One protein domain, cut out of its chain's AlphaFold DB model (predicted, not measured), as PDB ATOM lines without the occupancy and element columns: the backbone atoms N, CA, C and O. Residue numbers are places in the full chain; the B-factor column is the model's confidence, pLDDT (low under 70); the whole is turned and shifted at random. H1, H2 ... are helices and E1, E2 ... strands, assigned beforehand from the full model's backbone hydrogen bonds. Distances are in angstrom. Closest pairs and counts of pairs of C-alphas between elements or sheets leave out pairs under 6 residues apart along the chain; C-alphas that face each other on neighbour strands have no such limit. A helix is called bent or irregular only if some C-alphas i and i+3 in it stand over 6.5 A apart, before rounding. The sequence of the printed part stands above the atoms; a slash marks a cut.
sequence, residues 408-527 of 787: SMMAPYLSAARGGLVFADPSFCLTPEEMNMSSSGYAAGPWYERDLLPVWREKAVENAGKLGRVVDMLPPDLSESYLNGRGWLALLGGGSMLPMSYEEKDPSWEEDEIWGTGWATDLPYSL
ATOM      1  N   SER A 408      37.608 -41.044  30.609       97.50
ATOM      2  CA  SER A 408      37.806 -39.862  31.448       97.50
ATOM      3  C   SER A 408      39.161 -39.195  31.242       97.50
ATOM      4  O   SER A 408      39.250 -37.977  31.406       97.50
ATOM      5  N   MET A 409      40.176 -39.937  30.782       97.69
ATOM      6  CA  MET A 409      41.496 -39.396  30.452       97.69
ATOM      7  C   MET A 409      41.434 -38.265  29.419       97.69
ATOM      8  O   MET A 409      42.302 -37.392  29.434       97.69
ATOM      9  N   MET A 410      40.420 -38.260  28.544       98.50
ATOM     10  CA  MET A 410      40.256 -37.256  27.492       98.50
ATOM     11  C   MET A 410      39.394 -36.055  27.904       98.50
ATOM     12  O   MET A 410      39.404 -35.045  27.197       98.50
ATOM     13  N   ALA A 411      38.694 -36.107  29.047       98.62
ATOM     14  CA  ALA A 411      37.794 -35.029  29.473       98.62
ATOM     15  C   ALA A 411      38.492 -33.661  29.597       98.62
ATOM     16  O   ALA A 411      37.957 -32.681  29.075       98.62
ATOM     17  N   PRO A 412      39.689 -33.555  30.216       98.75
ATOM     18  CA  PRO A 412      40.340 -32.259  30.387       98.75
ATOM     19  C   PRO A 412      40.795 -31.649  29.063       98.75
ATOM     20  O   PRO A 412      40.678 -30.440  28.882       98.75
ATOM     21  N   TYR A 413      41.279 -32.473  28.128       98.81
ATOM     22  CA  TYR A 413      41.708 -32.011  26.808       98.81
ATOM     23  C   TYR A 413      40.515 -31.553  25.967       98.81
ATOM     24  O   TYR A 413      40.558 -30.461  25.403       98.81
ATOM     25  N   LEU A 414      39.430 -32.338  25.948       98.62
ATOM     26  CA  LEU A 414      38.202 -31.981  25.240       98.62
ATOM     27  C   LEU A 414      37.629 -30.656  25.759       98.62
ATOM     28  O   LEU A 414      37.363 -29.754  24.968       98.62
ATOM     29  N   SER A 415      37.521 -30.485  27.080       98.50
ATOM     30  CA  SER A 415      37.060 -29.219  27.660       98.50
ATOM     31  C   SER A 415      38.024 -28.063  27.382       98.50
ATOM     32  O   SER A 415      37.567 -26.988  27.000       98.50
ATOM     33  N   ALA A 416      39.343 -28.267  27.501       98.56
ATOM     34  CA  ALA A 416      40.341 -27.228  27.228       98.56
ATOM     35  C   ALA A 416      40.291 -26.723  25.776       98.56
ATOM     36  O   ALA A 416      40.347 -25.515  25.538       98.56
ATOM     37  N   ALA A 417      40.112 -27.626  24.807       98.38
ATOM     38  CA  ALA A 417      39.974 -27.282  23.393       98.38
ATOM     39  C   ALA A 417      38.697 -26.471  23.081       98.38
ATOM     40  O   ALA A 417      38.618 -25.813  22.044       98.38
ATOM     41  N   ARG A 418      37.707 -26.504  23.984       97.31
ATOM     42  CA  ARG A 418      36.402 -25.833  23.866       97.31
ATOM     43  C   ARG A 418      36.234 -24.636  24.811       97.31
ATOM     44  O   ARG A 418      35.172 -24.023  24.824       97.31
ATOM     45  N   GLY A 419      37.247 -24.312  25.621       97.00
ATOM     46  CA  GLY A 419      37.143 -23.263  26.645       97.00
ATOM     47  C   GLY A 419      36.096 -23.590  27.718       97.00
ATOM     48  O   GLY A 419      35.440 -22.697  28.248       97.00
ATOM     49  N   GLY A 420      35.890 -24.882  27.977       97.56
ATOM     50  CA  GLY A 420      34.837 -25.414  28.828       97.56
ATOM     51  C   GLY A 420      35.282 -25.832  30.229       97.56
ATOM     52  O   GLY A 420      36.417 -25.611  30.659       97.56
ATOM     53  N   LEU A 421      34.363 -26.497  30.930       98.50
ATOM     54  CA  LEU A 421      34.581 -27.093  32.253       98.50
ATOM     55  C   LEU A 421      34.533 -28.621  32.180       98.50
ATOM     56  O   LEU A 421      33.968 -29.197  31.246       98.50
ATOM     57  N   VAL A 422      35.104 -29.289  33.179       98.75
ATOM     58  CA  VAL A 422      34.887 -30.720  33.418       98.75
ATOM     59  C   VAL A 422      34.089 -30.868  34.706       98.75
ATOM     60  O   VAL A 422      34.386 -30.204  35.696       98.75
ATOM     61  N   PHE A 423      33.095 -31.751  34.696       98.25
ATOM     62  CA  PHE A 423      32.397 -32.208  35.887       98.25
ATOM     63  C   PHE A 423      32.617 -33.712  36.056       98.25
ATOM     64  O   PHE A 423      32.044 -34.527  35.330       98.25
ATOM     65  N   ALA A 424      33.481 -34.067  37.006       97.88
ATOM     66  CA  ALA A 424      33.866 -35.441  37.287       97.88
ATOM     67  C   ALA A 424      33.373 -35.865  38.673       97.88
ATOM     68  O   ALA A 424      33.628 -35.178  39.660       97.88
ATOM     69  N   ASP A 425      32.690 -37.006  38.755       95.50
ATOM     70  CA  ASP A 425      32.256 -37.579  40.032       95.50
ATOM     71  C   ASP A 425      32.208 -39.116  39.922       95.50
ATOM     72  O   ASP A 425      31.494 -39.650  39.065       95.50
ATOM     73  N   PRO A 426      32.947 -39.866  40.767       92.12
ATOM     74  CA  PRO A 426      32.912 -41.328  40.743       92.12
ATOM     75  C   PRO A 426      31.519 -41.893  41.058       92.12
ATOM     76  O   PRO A 426      31.185 -42.995  40.623       92.12
ATOM     77  N   SER A 427      30.674 -41.136  41.767       91.50
ATOM     78  CA  SER A 427      29.328 -41.560  42.163       91.50
ATOM     79  C   SER A 427      28.304 -41.555  41.026       91.50
ATOM     80  O   SER A 427      27.157 -41.941  41.262       91.50
ATOM     81  N   PHE A 428      28.663 -41.132  39.807       92.81
ATOM     82  CA  PHE A 428      27.734 -41.166  38.674       92.81
ATOM     83  C   PHE A 428      27.396 -42.581  38.192       92.81
ATOM     84  O   PHE A 428      26.348 -42.758  37.565       92.81
ATOM     85  N   CYS A 429      28.250 -43.571  38.471       87.69
ATOM     86  CA  CYS A 429      28.107 -44.927  37.943       87.69
ATOM     87  C   CYS A 429      26.848 -45.640  38.460       87.69
ATOM     88  O   CYS A 429      26.222 -45.241  39.443       87.69
ATOM     89  N   LEU A 430      26.482 -46.724  37.775       77.31
ATOM     90  CA  LEU A 430      25.335 -47.579  38.101       77.31
ATOM     91  C   LEU A 430      25.594 -48.615  39.178       77.31
ATOM     92  O   LEU A 430      24.659 -49.245  39.655       77.31
ATOM     93  N   THR A 431      26.849 -48.807  39.550       65.88
ATOM     94  CA  THR A 431      27.265 -49.892  40.427       65.88
ATOM     95  C   THR A 431      27.710 -49.426  41.818       65.88
ATOM     96  O   THR A 431      28.621 -50.053  42.338       65.88
ATOM     97  N   PRO A 432      27.191 -48.355  42.461       63.91
ATOM     98  CA  PRO A 432      27.478 -48.112  43.873       63.91
ATOM     99  C   PRO A 432      26.800 -49.171  44.760       63.91
ATOM    100  O   PRO A 432      25.848 -49.829  44.343       63.91
ATOM    101  N   GLU A 433      27.256 -49.306  46.011       66.12
ATOM    102  CA  GLU A 433      26.751 -50.299  46.980       66.12
ATOM    103  C   GLU A 433      25.213 -50.325  47.107       66.12
ATOM    104  O   GLU A 433      24.614 -51.390  47.250       66.12
ATOM    105  N   GLU A 434      24.555 -49.167  47.007       62.44
ATOM    106  CA  GLU A 434      23.093 -49.040  47.081       62.44
ATOM    107  C   GLU A 434      22.380 -49.721  45.904       62.44
ATOM    108  O   GLU A 434      21.376 -50.409  46.095       62.44
ATOM    109  N   MET A 435      22.940 -49.609  44.697       65.88
ATOM    110  CA  MET A 435      22.386 -50.228  43.491       65.88
ATOM    111  C   MET A 435      22.540 -51.749  43.512       65.88
ATOM    112  O   MET A 435      21.690 -52.452  42.966       65.88
ATOM    113  N   ASN A 436      23.562 -52.272  44.200       70.50
ATOM    114  CA  ASN A 436      23.728 -53.714  44.400       70.50
ATOM    115  C   ASN A 436      22.579 -54.296  45.220       70.50
ATOM    116  O   ASN A 436      22.069 -55.363  44.894       70.50
ATOM    117  N   MET A 437      22.144 -53.583  46.264       75.25
ATOM    118  CA  MET A 437      21.001 -54.018  47.068       75.25
ATOM    119  C   MET A 437      19.707 -53.995  46.255       75.25
ATOM    120  O   MET A 437      18.924 -54.937  46.329       75.25
ATOM    121  N   SER A 438      19.488 -52.941  45.465       76.31
ATOM    122  CA  SER A 438      18.286 -52.803  44.636       76.31
ATOM    123  C   SER A 438      18.237 -53.773  43.453       76.31
ATOM    124  O   SER A 438      17.146 -54.099  42.995       76.31
ATOM    125  N   SER A 439      19.396 -54.233  42.976       79.06
ATOM    126  CA  SER A 439      19.514 -55.144  41.826       79.06
ATOM    127  C   SER A 439      19.770 -56.599  42.230       79.06
ATOM    128  O   SER A 439      19.866 -57.459  41.359       79.06
ATOM    129  N   SER A 440      19.866 -56.889  43.533       83.56
ATOM    130  CA  SER A 440      20.042 -58.248  44.057       83.56
ATOM    131  C   SER A 440      18.903 -59.158  43.590       83.56
ATOM    132  O   SER A 440      17.723 -58.806  43.666       83.56
ATOM    133  N   GLY A 441      19.271 -60.332  43.080       86.12
ATOM    134  CA  GLY A 441      18.349 -61.320  42.533       86.12
ATOM    135  C   GLY A 441      18.023 -61.143  41.049       86.12
ATOM    136  O   GLY A 441      17.200 -61.908  40.540       86.12
ATOM    137  N   TYR A 442      18.657 -60.198  40.344       87.31
ATOM    138  CA  TYR A 442      18.510 -60.006  38.897       87.31
ATOM    139  C   TYR A 442      19.792 -60.348  38.124       87.31
ATOM    140  O   TYR A 442      20.915 -60.130  38.581       87.31
ATOM    141  N   ALA A 443      19.608 -60.898  36.924       85.00
ATOM    142  CA  ALA A 443      20.677 -61.396  36.058       85.00
ATOM    143  C   ALA A 443      21.096 -60.414  34.949       85.00
ATOM    144  O   ALA A 443      21.952 -60.745  34.125       85.00
ATOM    145  N   ALA A 444      20.453 -59.246  34.892       85.62
ATOM    146  CA  ALA A 444      20.680 -58.198  33.908       85.62
ATOM    147  C   ALA A 444      20.278 -56.822  34.456       85.62
ATOM    148  O   ALA A 444      19.692 -56.692  35.528       85.62
ATOM    149  N   GLY A 445      20.595 -55.775  33.692       84.00
ATOM    150  CA  GLY A 445      20.178 -54.407  33.984       84.00
ATOM    151  C   GLY A 445      18.776 -54.059  33.452       84.00
ATOM    152  O   GLY A 445      18.076 -54.899  32.880       84.00
ATOM    153  N   PRO A 446      18.379 -52.776  33.527       82.75
ATOM    154  CA  PRO A 446      17.048 -52.284  33.132       82.75
ATOM    155  C   PRO A 446      16.753 -52.420  31.634       82.75
ATOM    156  O   PRO A 446      15.661 -52.109  31.169       82.75
ATOM    157  N   TRP A 447      17.742 -52.821  30.835       84.31
ATOM    158  CA  TRP A 447      17.517 -53.135  29.436       84.31
ATOM    159  C   TRP A 447      16.727 -54.432  29.256       84.31
ATOM    160  O   TRP A 447      16.054 -54.518  28.237       84.31
ATOM    161  N   TYR A 448      16.741 -55.364  30.216       85.81
ATOM    162  CA  TYR A 448      15.870 -56.549  30.226       85.81
ATOM    163  C   TYR A 448      14.974 -56.635  31.470       85.81
ATOM    164  O   TYR A 448      13.914 -57.245  31.407       85.81
ATOM    165  N   GLU A 449      15.324 -55.964  32.570       86.75
ATOM    166  CA  GLU A 449      14.599 -56.085  33.840       86.75
ATOM    167  C   GLU A 449      13.691 -54.881  34.105       86.75
ATOM    168  O   GLU A 449      14.145 -53.793  34.468       86.75
ATOM    169  N   ARG A 450      12.375 -55.071  33.932       85.69
ATOM    170  CA  ARG A 450      11.374 -53.997  34.099       85.69
ATOM    171  C   ARG A 450      11.366 -53.418  35.519       85.69
ATOM    172  O   ARG A 450      11.187 -52.212  35.689       85.69
ATOM    173  N   ASP A 451      11.610 -54.251  36.525       86.56
ATOM    174  CA  ASP A 451      11.609 -53.837  37.934       86.56
ATOM    175  C   ASP A 451      12.795 -52.922  38.287       86.56
ATOM    176  O   ASP A 451      12.734 -52.177  39.266       86.56
ATOM    177  N   LEU A 452      13.843 -52.898  37.452       87.31
ATOM    178  CA  LEU A 452      15.005 -52.021  37.622       87.31
ATOM    179  C   LEU A 452      14.841 -50.651  36.942       87.31
ATOM    180  O   LEU A 452      15.623 -49.739  37.216       87.31
ATOM    181  N   LEU A 453      13.816 -50.450  36.101       88.44
ATOM    182  CA  LEU A 453      13.589 -49.168  35.415       88.44
ATOM    183  C   LEU A 453      13.503 -47.969  36.384       88.44
ATOM    184  O   LEU A 453      14.175 -46.967  36.123       88.44
ATOM    185  N   PRO A 454      12.740 -48.022  37.503       89.50
ATOM    186  CA  PRO A 454      12.617 -46.879  38.410       89.50
ATOM    187  C   PRO A 454      13.943 -46.510  39.074       89.50
ATOM    188  O   PRO A 454      14.263 -45.330  39.192       89.50
ATOM    189  N   VAL A 455      14.724 -47.523  39.454       87.25
ATOM    190  CA  VAL A 455      16.013 -47.366  40.135       87.25
ATOM    191  C   VAL A 455      17.013 -46.652  39.217       87.25
ATOM    192  O   VAL A 455      17.672 -45.691  39.612       87.25
ATOM    193  N   TRP A 456      17.071 -47.046  37.943       87.69
ATOM    194  CA  TRP A 456      17.943 -46.407  36.955       87.69
ATOM    195  C   TRP A 456      17.490 -45.004  36.565       87.69
ATOM    196  O   TRP A 456      18.325 -44.109  36.404       87.69
ATOM    197  N   ARG A 457      16.176 -44.792  36.428       91.38
ATOM    198  CA  ARG A 457      15.606 -43.460  36.200       91.38
ATOM    199  C   ARG A 457      15.992 -42.512  37.330       91.38
ATOM    200  O   ARG A 457      16.463 -41.410  37.060       91.38
ATOM    201  N   GLU A 458      15.835 -42.943  38.581       91.62
ATOM    202  CA  GLU A 458      16.222 -42.150  39.749       91.62
ATOM    203  C   GLU A 458      17.714 -41.816  39.717       91.62
ATOM    204  O   GLU A 458      18.073 -40.656  39.910       91.62
ATOM    205  N   LYS A 459      18.573 -42.778  39.356       91.62
ATOM    206  CA  LYS A 459      20.015 -42.535  39.250       91.62
ATOM    207  C   LYS A 459      20.379 -41.494  38.187       91.62
ATOM    208  O   LYS A 459      21.168 -40.586  38.450       91.62
ATOM    209  N   ALA A 460      19.795 -41.586  36.992       94.25
ATOM    210  CA  ALA A 460      20.019 -40.604  35.931       94.25
ATOM    211  C   ALA A 460      19.508 -39.204  36.329       94.25
ATOM    212  O   ALA A 460      20.185 -38.203  36.086       94.25
ATOM    213  N   VAL A 461      18.352 -39.122  36.999       95.62
ATOM    214  CA  VAL A 461      17.794 -37.864  37.525       95.62
ATOM    215  C   VAL A 461      18.654 -37.286  38.652       95.62
ATOM    216  O   VAL A 461      18.868 -36.075  38.689       95.62
ATOM    217  N   GLU A 462      19.193 -38.116  39.547       95.75
ATOM    218  CA  GLU A 462      20.126 -37.698  40.601       95.75
ATOM    219  C   GLU A 462      21.388 -37.069  39.991       95.75
ATOM    220  O   GLU A 462      21.792 -35.968  40.377       95.75
ATOM    221  N   ASN A 463      21.972 -37.747  39.000       96.62
ATOM    222  CA  ASN A 463      23.146 -37.289  38.264       96.62
ATOM    223  C   ASN A 463      22.873 -35.966  37.525       96.62
ATOM    224  O   ASN A 463      23.649 -35.017  37.650       96.62
ATOM    225  N   ALA A 464      21.740 -35.853  36.826       97.94
ATOM    226  CA  ALA A 464      21.315 -34.604  36.194       97.94
ATOM    227  C   ALA A 464      21.057 -33.486  37.224       97.94
ATOM    228  O   ALA A 464      21.394 -32.328  36.994       97.94
ATOM    229  N   GLY A 465      20.527 -33.819  38.404       98.12
ATOM    230  CA  GLY A 465      20.348 -32.874  39.506       98.12
ATOM    231  C   GLY A 465      21.675 -32.371  40.087       98.12
ATOM    232  O   GLY A 465      21.764 -31.210  40.488       98.12
ATOM    233  N   LYS A 466      22.718 -33.212  40.119       97.69
ATOM    234  CA  LYS A 466      24.091 -32.788  40.451       97.69
ATOM    235  C   LYS A 466      24.627 -31.807  39.407       97.69
ATOM    236  O   LYS A 466      25.152 -30.769  39.798       97.69
ATOM    237  N   LEU A 467      24.421 -32.086  38.117       98.06
ATOM    238  CA  LEU A 467      24.782 -31.168  37.031       98.06
ATOM    239  C   LEU A 467      24.060 -29.820  37.168       98.06
ATOM    240  O   LEU A 467      24.703 -28.778  37.102       98.06
ATOM    241  N   GLY A 468      22.750 -29.826  37.437       97.88
ATOM    242  CA  GLY A 468      21.984 -28.598  37.678       97.88
ATOM    243  C   GLY A 468      22.555 -27.763  38.827       97.88
ATOM    244  O   GLY A 468      22.769 -26.568  38.667       97.88
ATOM    245  N   ARG A 469      22.922 -28.403  39.949       97.44
ATOM    246  CA  ARG A 469      23.587 -27.712  41.069       97.44
ATOM    247  C   ARG A 469      24.943 -27.129  40.683       97.44
ATOM    248  O   ARG A 469      25.276 -26.053  41.162       97.44
ATOM    249  N   VAL A 470      25.719 -27.817  39.845       95.62
ATOM    250  CA  VAL A 470      26.978 -27.274  39.311       95.62
ATOM    251  C   VAL A 470      26.720 -26.005  38.514       95.62
ATOM    252  O   VAL A 470      27.368 -24.998  38.780       95.62
ATOM    253  N   VAL A 471      25.736 -26.019  37.613       97.12
ATOM    254  CA  VAL A 471      25.361 -24.832  36.834       97.12
ATOM    255  C   VAL A 471      24.880 -23.690  37.741       97.12
ATOM    256  O   VAL A 471      25.294 -22.552  37.541       97.12
ATOM    257  N   ASP A 472      24.087 -23.986  38.776       96.56
ATOM    258  CA  ASP A 472      23.597 -22.993  39.745       96.56
ATOM    259  C   ASP A 472      24.717 -22.348  40.586       96.56
ATOM    260  O   ASP A 472      24.551 -21.234  41.087       96.56
ATOM    261  N   MET A 473      25.849 -23.039  40.769       96.00
ATOM    262  CA  MET A 473      27.012 -22.517  41.499       96.00
ATOM    263  C   MET A 473      27.882 -21.577  40.653       96.00
ATOM    264  O   MET A 473      28.658 -20.806  41.221       96.00
ATOM    265  N   LEU A 474      27.777 -21.627  39.321       97.44
ATOM    266  CA  LEU A 474      28.582 -20.787  38.434       97.44
ATOM    267  C   LEU A 474      28.231 -19.295  38.585       97.44
ATOM    268  O   LEU A 474      27.098 -18.948  38.935       97.44
ATOM    269  N   PRO A 475      29.170 -18.385  38.257       96.06
ATOM    270  CA  PRO A 475      28.861 -16.969  38.101       96.06
ATOM    271  C   PRO A 475      27.623 -16.750  37.204       96.06
ATOM    272  O   PRO A 475      27.514 -17.429  36.179       96.06
ATOM    273  N   PRO A 476      26.700 -15.825  37.548       96.44
ATOM    274  CA  PRO A 476      25.436 -15.659  36.824       96.44
ATOM    275  C   PRO A 476      25.585 -15.423  35.319       96.44
ATOM    276  O   PRO A 476      24.778 -15.901  34.535       96.44
ATOM    277  N   ASP A 477      26.627 -14.701  34.915       95.75
ATOM    278  CA  ASP A 477      26.958 -14.449  33.516       95.75
ATOM    279  C   ASP A 477      27.344 -15.734  32.769       95.75
ATOM    280  O   ASP A 477      26.884 -15.959  31.649       95.75
ATOM    281  N   LEU A 478      28.117 -16.619  33.407       97.44
ATOM    282  CA  LEU A 478      28.475 -17.908  32.821       97.44
ATOM    283  C   LEU A 478      27.286 -18.866  32.765       97.44
ATOM    284  O   LEU A 478      27.044 -19.448  31.707       97.44
ATOM    285  N   SER A 479      26.528 -19.019  33.855       97.44
ATOM    286  CA  SER A 479      25.364 -19.916  33.871       97.44
ATOM    287  C   SER A 479      24.281 -19.473  32.888       97.44
ATOM    288  O   SER A 479      23.725 -20.314  32.181       97.44
ATOM    289  N   GLU A 480      24.029 -18.165  32.764       96.62
ATOM    290  CA  GLU A 480      23.100 -17.619  31.771       96.62
ATOM    291  C   GLU A 480      23.598 -17.864  30.341       96.62
ATOM    292  O   GLU A 480      22.817 -18.315  29.497       96.62
ATOM    293  N   SER A 481      24.891 -17.631  30.071       95.88
ATOM    294  CA  SER A 481      25.479 -17.894  28.750       95.88
ATOM    295  C   SER A 481      25.396 -19.372  28.356       95.88
ATOM    296  O   SER A 481      25.110 -19.678  27.200       95.88
ATOM    297  N   TYR A 482      25.556 -20.277  29.324       97.88
ATOM    298  CA  TYR A 482      25.517 -21.714  29.090       97.88
ATOM    299  C   TYR A 482      24.090 -22.218  28.850       97.88
ATOM    300  O   TYR A 482      23.828 -22.876  27.845       97.88
ATOM    301  N   LEU A 483      23.144 -21.875  29.732       97.31
ATOM    302  CA  LEU A 483      21.766 -22.376  29.665       97.31
ATOM    303  C   LEU A 483      20.961 -21.796  28.495       97.31
ATOM    304  O   LEU A 483      20.106 -22.489  27.943       97.31
ATOM    305  N   ASN A 484      21.217 -20.539  28.122       95.81
ATOM    306  CA  ASN A 484      20.502 -19.871  27.030       95.81
ATOM    307  C   ASN A 484      21.263 -19.895  25.695       95.81
ATOM    308  O   ASN A 484      20.724 -19.443  24.685       95.81
ATOM    309  N   GLY A 485      22.507 -20.379  25.686       95.38
ATOM    310  CA  GLY A 485      23.367 -20.424  24.508       95.38
ATOM    311  C   GLY A 485      23.423 -21.799  23.841       95.38
ATOM    312  O   GLY A 485      22.424 -22.519  23.715       95.38
ATOM    313  N   ARG A 486      24.636 -22.153  23.403       96.19
ATOM    314  CA  ARG A 486      24.949 -23.446  22.778       96.19
ATOM    315  C   ARG A 486      24.697 -24.596  23.752       96.19
ATOM    316  O   ARG A 486      24.042 -25.569  23.393       96.19
ATOM    317  N   GLY A 487      25.108 -24.432  25.013       97.56
ATOM    318  CA  GLY A 487      24.767 -25.354  26.096       97.56
ATOM    319  C   GLY A 487      25.258 -26.780  25.851       97.56
ATOM    320  O   GLY A 487      24.547 -27.731  26.166       97.56
ATOM    321  N   TRP A 488      26.428 -26.948  25.235       98.75
ATOM    322  CA  TRP A 488      26.963 -28.253  24.872       98.75
ATOM    323  C   TRP A 488      27.351 -29.052  26.119       98.75
ATOM    324  O   TRP A 488      28.113 -28.589  26.974       98.75
ATOM    325  N   LEU A 489      26.808 -30.263  26.227       98.88
ATOM    326  CA  LEU A 489      27.096 -31.220  27.287       98.88
ATOM    327  C   LEU A 489      27.598 -32.524  26.670       98.88
ATOM    328  O   LEU A 489      26.818 -33.297  26.109       98.88
ATOM    329  N   ALA A 490      28.895 -32.783  26.812       98.81
ATOM    330  CA  ALA A 490      29.491 -34.052  26.432       98.81
ATOM    331  C   ALA A 490      29.433 -35.039  27.599       98.81
ATOM    332  O   ALA A 490      30.038 -34.816  28.647       98.81
ATOM    333  N   LEU A 491      28.725 -36.147  27.411       98.69
ATOM    334  CA  LEU A 491      28.710 -37.278  28.334       98.69
ATOM    335  C   LEU A 491      29.839 -38.244  27.945       98.69
ATOM    336  O   LEU A 491      29.636 -39.178  27.165       98.69
ATOM    337  N   LEU A 492      31.040 -37.995  28.465       97.88
ATOM    338  CA  LEU A 492      32.241 -38.771  28.164       97.88
ATOM    339  C   LEU A 492      32.352 -39.967  29.118       97.88
ATOM    340  O   LEU A 492      33.027 -39.922  30.144       97.88
ATOM    341  N   GLY A 493      31.619 -41.031  28.796       93.75
ATOM    342  CA  GLY A 493      31.567 -42.251  29.594       93.75
ATOM    343  C   GLY A 493      30.477 -43.206  29.114       93.75
ATOM    344  O   GLY A 493      29.394 -42.786  28.695       93.75
ATOM    345  N   GLY A 494      30.757 -44.509  29.185       89.69
ATOM    346  CA  GLY A 494      29.798 -45.552  28.819       89.69
ATOM    347  C   GLY A 494      28.570 -45.591  29.732       89.69
ATOM    348  O   GLY A 494      28.562 -45.017  30.820       89.69
ATOM    349  N   GLY A 495      27.534 -46.333  29.328       87.81
ATOM    350  CA  GLY A 495      26.266 -46.412  30.066       87.81
ATOM    351  C   GLY A 495      26.367 -46.955  31.501       87.81
ATOM    352  O   GLY A 495      25.476 -46.682  32.297       87.81
ATOM    353  N   SER A 496      27.432 -47.680  31.867       85.62
ATOM    354  CA  SER A 496      27.680 -48.095  33.260       85.62
ATOM    355  C   SER A 496      28.263 -46.987  34.140       85.62
ATOM    356  O   SER A 496      28.066 -46.995  35.354       85.62
ATOM    357  N   MET A 497      28.943 -46.018  33.527       90.06
ATOM    358  CA  MET A 497      29.656 -44.928  34.195       90.06
ATOM    359  C   MET A 497      28.854 -43.620  34.195       90.06
ATOM    360  O   MET A 497      28.847 -42.903  35.195       90.06
ATOM    361  N   LEU A 498      28.140 -43.355  33.097       93.75
ATOM    362  CA  LEU A 498      27.196 -42.255  32.900       93.75
ATOM    363  C   LEU A 498      25.872 -42.821  32.351       93.75
ATOM    364  O   LEU A 498      25.676 -42.863  31.127       93.75
ATOM    365  N   PRO A 499      24.974 -43.306  33.225       92.69
ATOM    366  CA  PRO A 499      23.774 -44.019  32.805       92.69
ATOM    367  C   PRO A 499      22.781 -43.183  32.023       92.69
ATOM    368  O   PRO A 499      22.591 -42.009  32.295       92.69
ATOM    369  N   MET A 500      22.087 -43.831  31.091       93.50
ATOM    370  CA  MET A 500      20.848 -43.301  30.522       93.50
ATOM    371  C   MET A 500      19.690 -43.517  31.503       93.50
ATOM    372  O   MET A 500      19.676 -44.505  32.241       93.50
ATOM    373  N   SER A 501      18.688 -42.636  31.463       93.25
ATOM    374  CA  SER A 501      17.389 -42.907  32.087       93.25
ATOM    375  C   SER A 501      16.628 -43.945  31.281       93.25
ATOM    376  O   SER A 501      16.816 -44.051  30.070       93.25
ATOM    377  N   TYR A 502      15.750 -44.689  31.944       90.62
ATOM    378  CA  TYR A 502      14.889 -45.674  31.311       90.62
ATOM    379  C   TYR A 502      13.424 -45.317  31.557       90.62
ATOM    380  O   TYR A 502      12.896 -45.445  32.666       90.62
ATOM    381  N   GLU A 503      12.751 -44.862  30.505       88.62
ATOM    382  CA  GLU A 503      11.319 -44.583  30.550       88.62
ATOM    383  C   GLU A 503      10.509 -45.853  30.310       88.62
ATOM    384  O   GLU A 503      10.923 -46.756  29.579       88.62
ATOM    385  N   GLU A 504       9.364 -45.950  30.980       84.44
ATOM    386  CA  GLU A 504       8.482 -47.100  30.824       84.44
ATOM    387  C   GLU A 504       7.853 -47.067  29.431       84.44
ATOM    388  O   GLU A 504       7.371 -46.024  28.983       84.44
ATOM    389  N   LYS A 505       7.881 -48.209  28.737       79.44
ATOM    390  CA  LYS A 505       7.239 -48.337  27.430       79.44
ATOM    391  C   LYS A 505       5.721 -48.242  27.577       79.44
ATOM    392  O   LYS A 505       5.145 -48.741  28.543       79.44
ATOM    393  N   ASP A 506       5.073 -47.652  26.577       73.19
ATOM    394  CA  ASP A 506       3.619 -47.730  26.452       73.19
ATOM    395  C   ASP A 506       3.203 -49.211  26.288       73.19
ATOM    396  O   ASP A 506       3.783 -49.899  25.442       73.19
ATOM    397  N   PRO A 507       2.214 -49.715  27.053       66.94
ATOM    398  CA  PRO A 507       1.713 -51.087  26.934       66.94
ATOM    399  C   PRO A 507       1.286 -51.500  25.514       66.94
ATOM    400  O   PRO A 507       1.300 -52.675  25.168       66.94
ATOM    401  N   SER A 508       0.923 -50.547  24.652       67.44
ATOM    402  CA  SER A 508       0.626 -50.809  23.234       67.44
ATOM    403  C   SER A 508       1.848 -51.236  22.404       67.44
ATOM    404  O   SER A 508       1.675 -51.704  21.280       67.44
ATOM    405  N   TRP A 509       3.056 -51.124  22.966       64.69
ATOM    406  CA  TRP A 509       4.336 -51.560  22.399       64.69
ATOM    407  C   TRP A 509       4.919 -52.796  23.123       64.69
ATOM    408  O   TRP A 509       6.125 -53.038  23.056       64.69
ATOM    409  N   GLU A 510       4.088 -53.579  23.828       54.75
ATOM    410  CA  GLU A 510       4.490 -54.770  24.608       54.75
ATOM    411  C   GLU A 510       5.118 -55.913  23.782       54.75
ATOM    412  O   GLU A 510       5.759 -56.782  24.362       54.75
ATOM    413  N   GLU A 511       5.004 -55.917  22.447       51.38
ATOM    414  CA  GLU A 511       5.442 -57.033  21.578       51.38
ATOM    415  C   GLU A 511       6.975 -57.261  21.503       51.38
ATOM    416  O   GLU A 511       7.426 -58.175  20.816       51.38
ATOM    417  N   ASP A 512       7.784 -56.494  22.245       58.09
ATOM    418  CA  ASP A 512       9.240 -56.393  22.073       58.09
ATOM    419  C   ASP A 512      10.064 -56.708  23.350       58.09
ATOM    420  O   ASP A 512      11.127 -56.119  23.563       58.09
ATOM    421  N   GLU A 513       9.618 -57.627  24.221       58.81
ATOM    422  CA  GLU A 513      10.338 -57.980  25.470       58.81
ATOM    423  C   GLU A 513      11.805 -58.398  25.234       58.81
ATOM    424  O   GLU A 513      12.695 -57.983  25.978       58.81
ATOM    425  N   ILE A 514      12.088 -59.122  24.140       61.06
ATOM    426  CA  ILE A 514      13.454 -59.529  23.750       61.06
ATOM    427  C   ILE A 514      14.340 -58.312  23.416       61.06
ATOM    428  O   ILE A 514      15.546 -58.305  23.664       61.06
ATOM    429  N   TRP A 515      13.746 -57.236  22.903       69.19
ATOM    430  CA  TRP A 515      14.447 -56.020  22.469       69.19
ATOM    431  C   TRP A 515      14.516 -54.951  23.572       69.19
ATOM    432  O   TRP A 515      15.062 -53.858  23.383       69.19
ATOM    433  N   GLY A 516      14.000 -55.294  24.753       73.88
ATOM    434  CA  GLY A 516      14.204 -54.615  26.020       73.88
ATOM    435  C   GLY A 516      12.956 -53.962  26.604       73.88
ATOM    436  O   GLY A 516      11.986 -53.691  25.905       73.88
ATOM    437  N   THR A 517      12.981 -53.665  27.901       76.94
ATOM    438  CA  THR A 517      11.769 -53.331  28.679       76.94
ATOM    439  C   THR A 517      11.504 -51.832  28.865       76.94
ATOM    440  O   THR A 517      10.388 -51.452  29.215       76.94
ATOM    441  N   GLY A 518      12.479 -50.963  28.574       84.31
ATOM    442  CA  GLY A 518      12.353 -49.502  28.693       84.31
ATOM    443  C   GLY A 518      12.969 -48.717  27.534       84.31
ATOM    444  O   GLY A 518      13.833 -49.226  26.815       84.31
ATOM    445  N   TRP A 519      12.535 -47.467  27.364       88.25
ATOM    446  CA  TRP A 519      13.121 -46.498  26.434       88.25
ATOM    447  C   TRP A 519      14.309 -45.787  27.085       88.25
ATOM    448  O   TRP A 519      14.136 -44.924  27.944       88.25
ATOM    449  N   ALA A 520      15.523 -46.164  26.676       92.31
ATOM    450  CA  ALA A 520      16.753 -45.558  27.173       92.31
ATOM    451  C   ALA A 520      16.953 -44.153  26.575       92.31
ATOM    452  O   ALA A 520      16.896 -43.997  25.353       92.31
ATOM    453  N   THR A 521      17.191 -43.147  27.419       94.31
ATOM    454  CA  THR A 521      17.238 -41.734  27.019       94.31
ATOM    455  C   THR A 521      18.208 -40.894  27.854       94.31
ATOM    456  O   THR A 521      18.390 -41.128  29.050       94.31
ATOM    457  N   ASP A 522      18.769 -39.855  27.233       96.38
ATOM    458  CA  ASP A 522      19.596 -38.834  27.890       96.38
ATOM    459  C   ASP A 522      18.815 -37.575  28.296       96.38
ATOM    460  O   ASP A 522      19.391 -36.632  28.837       96.38
ATOM    461  N   LEU A 523      17.495 -37.541  28.076       96.25
ATOM    462  CA  LEU A 523      16.667 -36.355  28.321       96.25
ATOM    463  C   LEU A 523      16.836 -35.710  29.708       96.25
ATOM    464  O   LEU A 523      16.852 -34.477  29.752       96.25
ATOM    465  N   PRO A 524      17.006 -36.441  30.831       97.25
ATOM    466  CA  PRO A 524      17.244 -35.793  32.121       97.25
ATOM    467  C   PRO A 524      18.471 -34.876  32.131       97.25
ATOM    468  O   PRO A 524      18.416 -33.790  32.707       97.25
ATOM    469  N   TYR A 525      19.543 -35.255  31.429       98.19
ATOM    470  CA  TYR A 525      20.773 -34.467  31.330       98.19
ATOM    471  C   TYR A 525      20.602 -33.178  30.521       98.19
ATOM    472  O   TYR A 525      21.408 -32.265  30.658       98.19
ATOM    473  N   SER A 526      19.534 -33.055  29.726       97.56
ATOM    474  CA  SER A 526      19.261 -31.844  28.942       97.56
ATOM    475  C   SER A 526      18.855 -30.630  29.789       97.56
ATOM    476  O   SER A 526      18.704 -29.541  29.242       97.56
ATOM    477  N   LEU A 527      18.627 -30.801  31.100       96.88
ATOM    478  CA  LEU A 527      18.114 -29.765  32.006       96.88
ATOM    479  C   LEU A 527      16.910 -29.027  31.403       96.88
ATOM    480  O   LEU A 527      16.950 -27.825  31.133       96.88
TER     481      LEU A 527
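Overview. This is residues 408 to 527 of the 787 residues of an uncharacterized protein of Thermoplasmatales archaeon ex4484_6 (UniProt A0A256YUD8). One long helix, H3, runs along most of the length of the domain, and smaller parts gather round it: the two-stranded sheet E3 E4 packs along its residues 450 to 461, the short H6 beside residues 460 to 467, and H2 folds against residues 452 to 455. At the other end of H3 the chain turns back through H4 into E2, which is near E1, with H1 beyond these two strands; H5, between E3 and E4 along the chain, lies at the opposite end of the length from H4. The 120 printed residues hold six named helices and four named strands, in the order H1 E1 H2 H3 H4 E2 E3 H5 E4 H6; the class is mixed, and the sheet is antiparallel. The whole is only just loose, close to compact, with a radius of gyration of the C-alphas of 16.5 A and spans of 47 by 32 by 23 A.

Along the chain. Find C-alpha 408 at (37.806, -39.862, 31.448); from there H1, residues 408 to 417, runs 15.1 A. E1 is residues 421 to 424 and H2 residues 433 to 439. Look next at C-alpha 450, at (11.374, -53.997, 34.099), where H3 begins; it runs 35.9 A to residue 473. H4, residues 476 to 484, leads to E2, residues 488 to 492, 12.2 A long. E3 is residues 501 to 504, H5 residues 507 to 515, 14.4 A long, and E4 residues 518 to 521. H6, residues 523 to 526, ends with C-alpha 526 at (19.261, -31.844, 28.942). H1, H3 and H5 are irregular: C-alphas 409 and 412 are 7.2 A apart, 451 and 454 7.0 A, 511 and 514 8.7 A.

Arrangement. Between E3 and E4, look for N 503 and O 519 at 2.9 A and N 519 and O 503 at 2.8 A. The closest C-alphas of H3 and E3 are those of Arg 457 and Ser 501, 4.5 A apart. H3 touches H6 with residues 460 to 467 alone, closest at the C-alphas of Ala 464 and Tyr 525, 4.9 A. H2 and H3 form a helical hairpin and touch at Ser 439 and Leu 452, C-alphas 6.9 A apart, with a shallow tilt of 34 degrees, only just short of steep, opposite ways. H3 and H4 are close but not clearly touching, the C-alphas of Val 471 and Ser 479 5.7 A apart. E1 and E2 pair with no named strand but are near each other. The closest C-alphas of H1 and E1 are those of Ser 415 and Leu 421, 5.6 A; H1 and H3 are apart. In H2 and H4 every O i to N i+4 pair is within hydrogen-bond range, against 4 of 6 in H1, 18 of 20 in H3 and 0 of 5 in H5, which has 2 of 6 O i to N i+3 pairs within range; H6 is too short for an O i to N i+4 pair.

Size, cuts and confidence. The two C-alphas farthest apart, those of Pro 475 and Glu 511, are 49.3 A apart. The printed part has no cut, and no link is long. Look to residues 431 to 435 and 507 to 515 for pLDDT under 70; the mean of the printed part is 88.8.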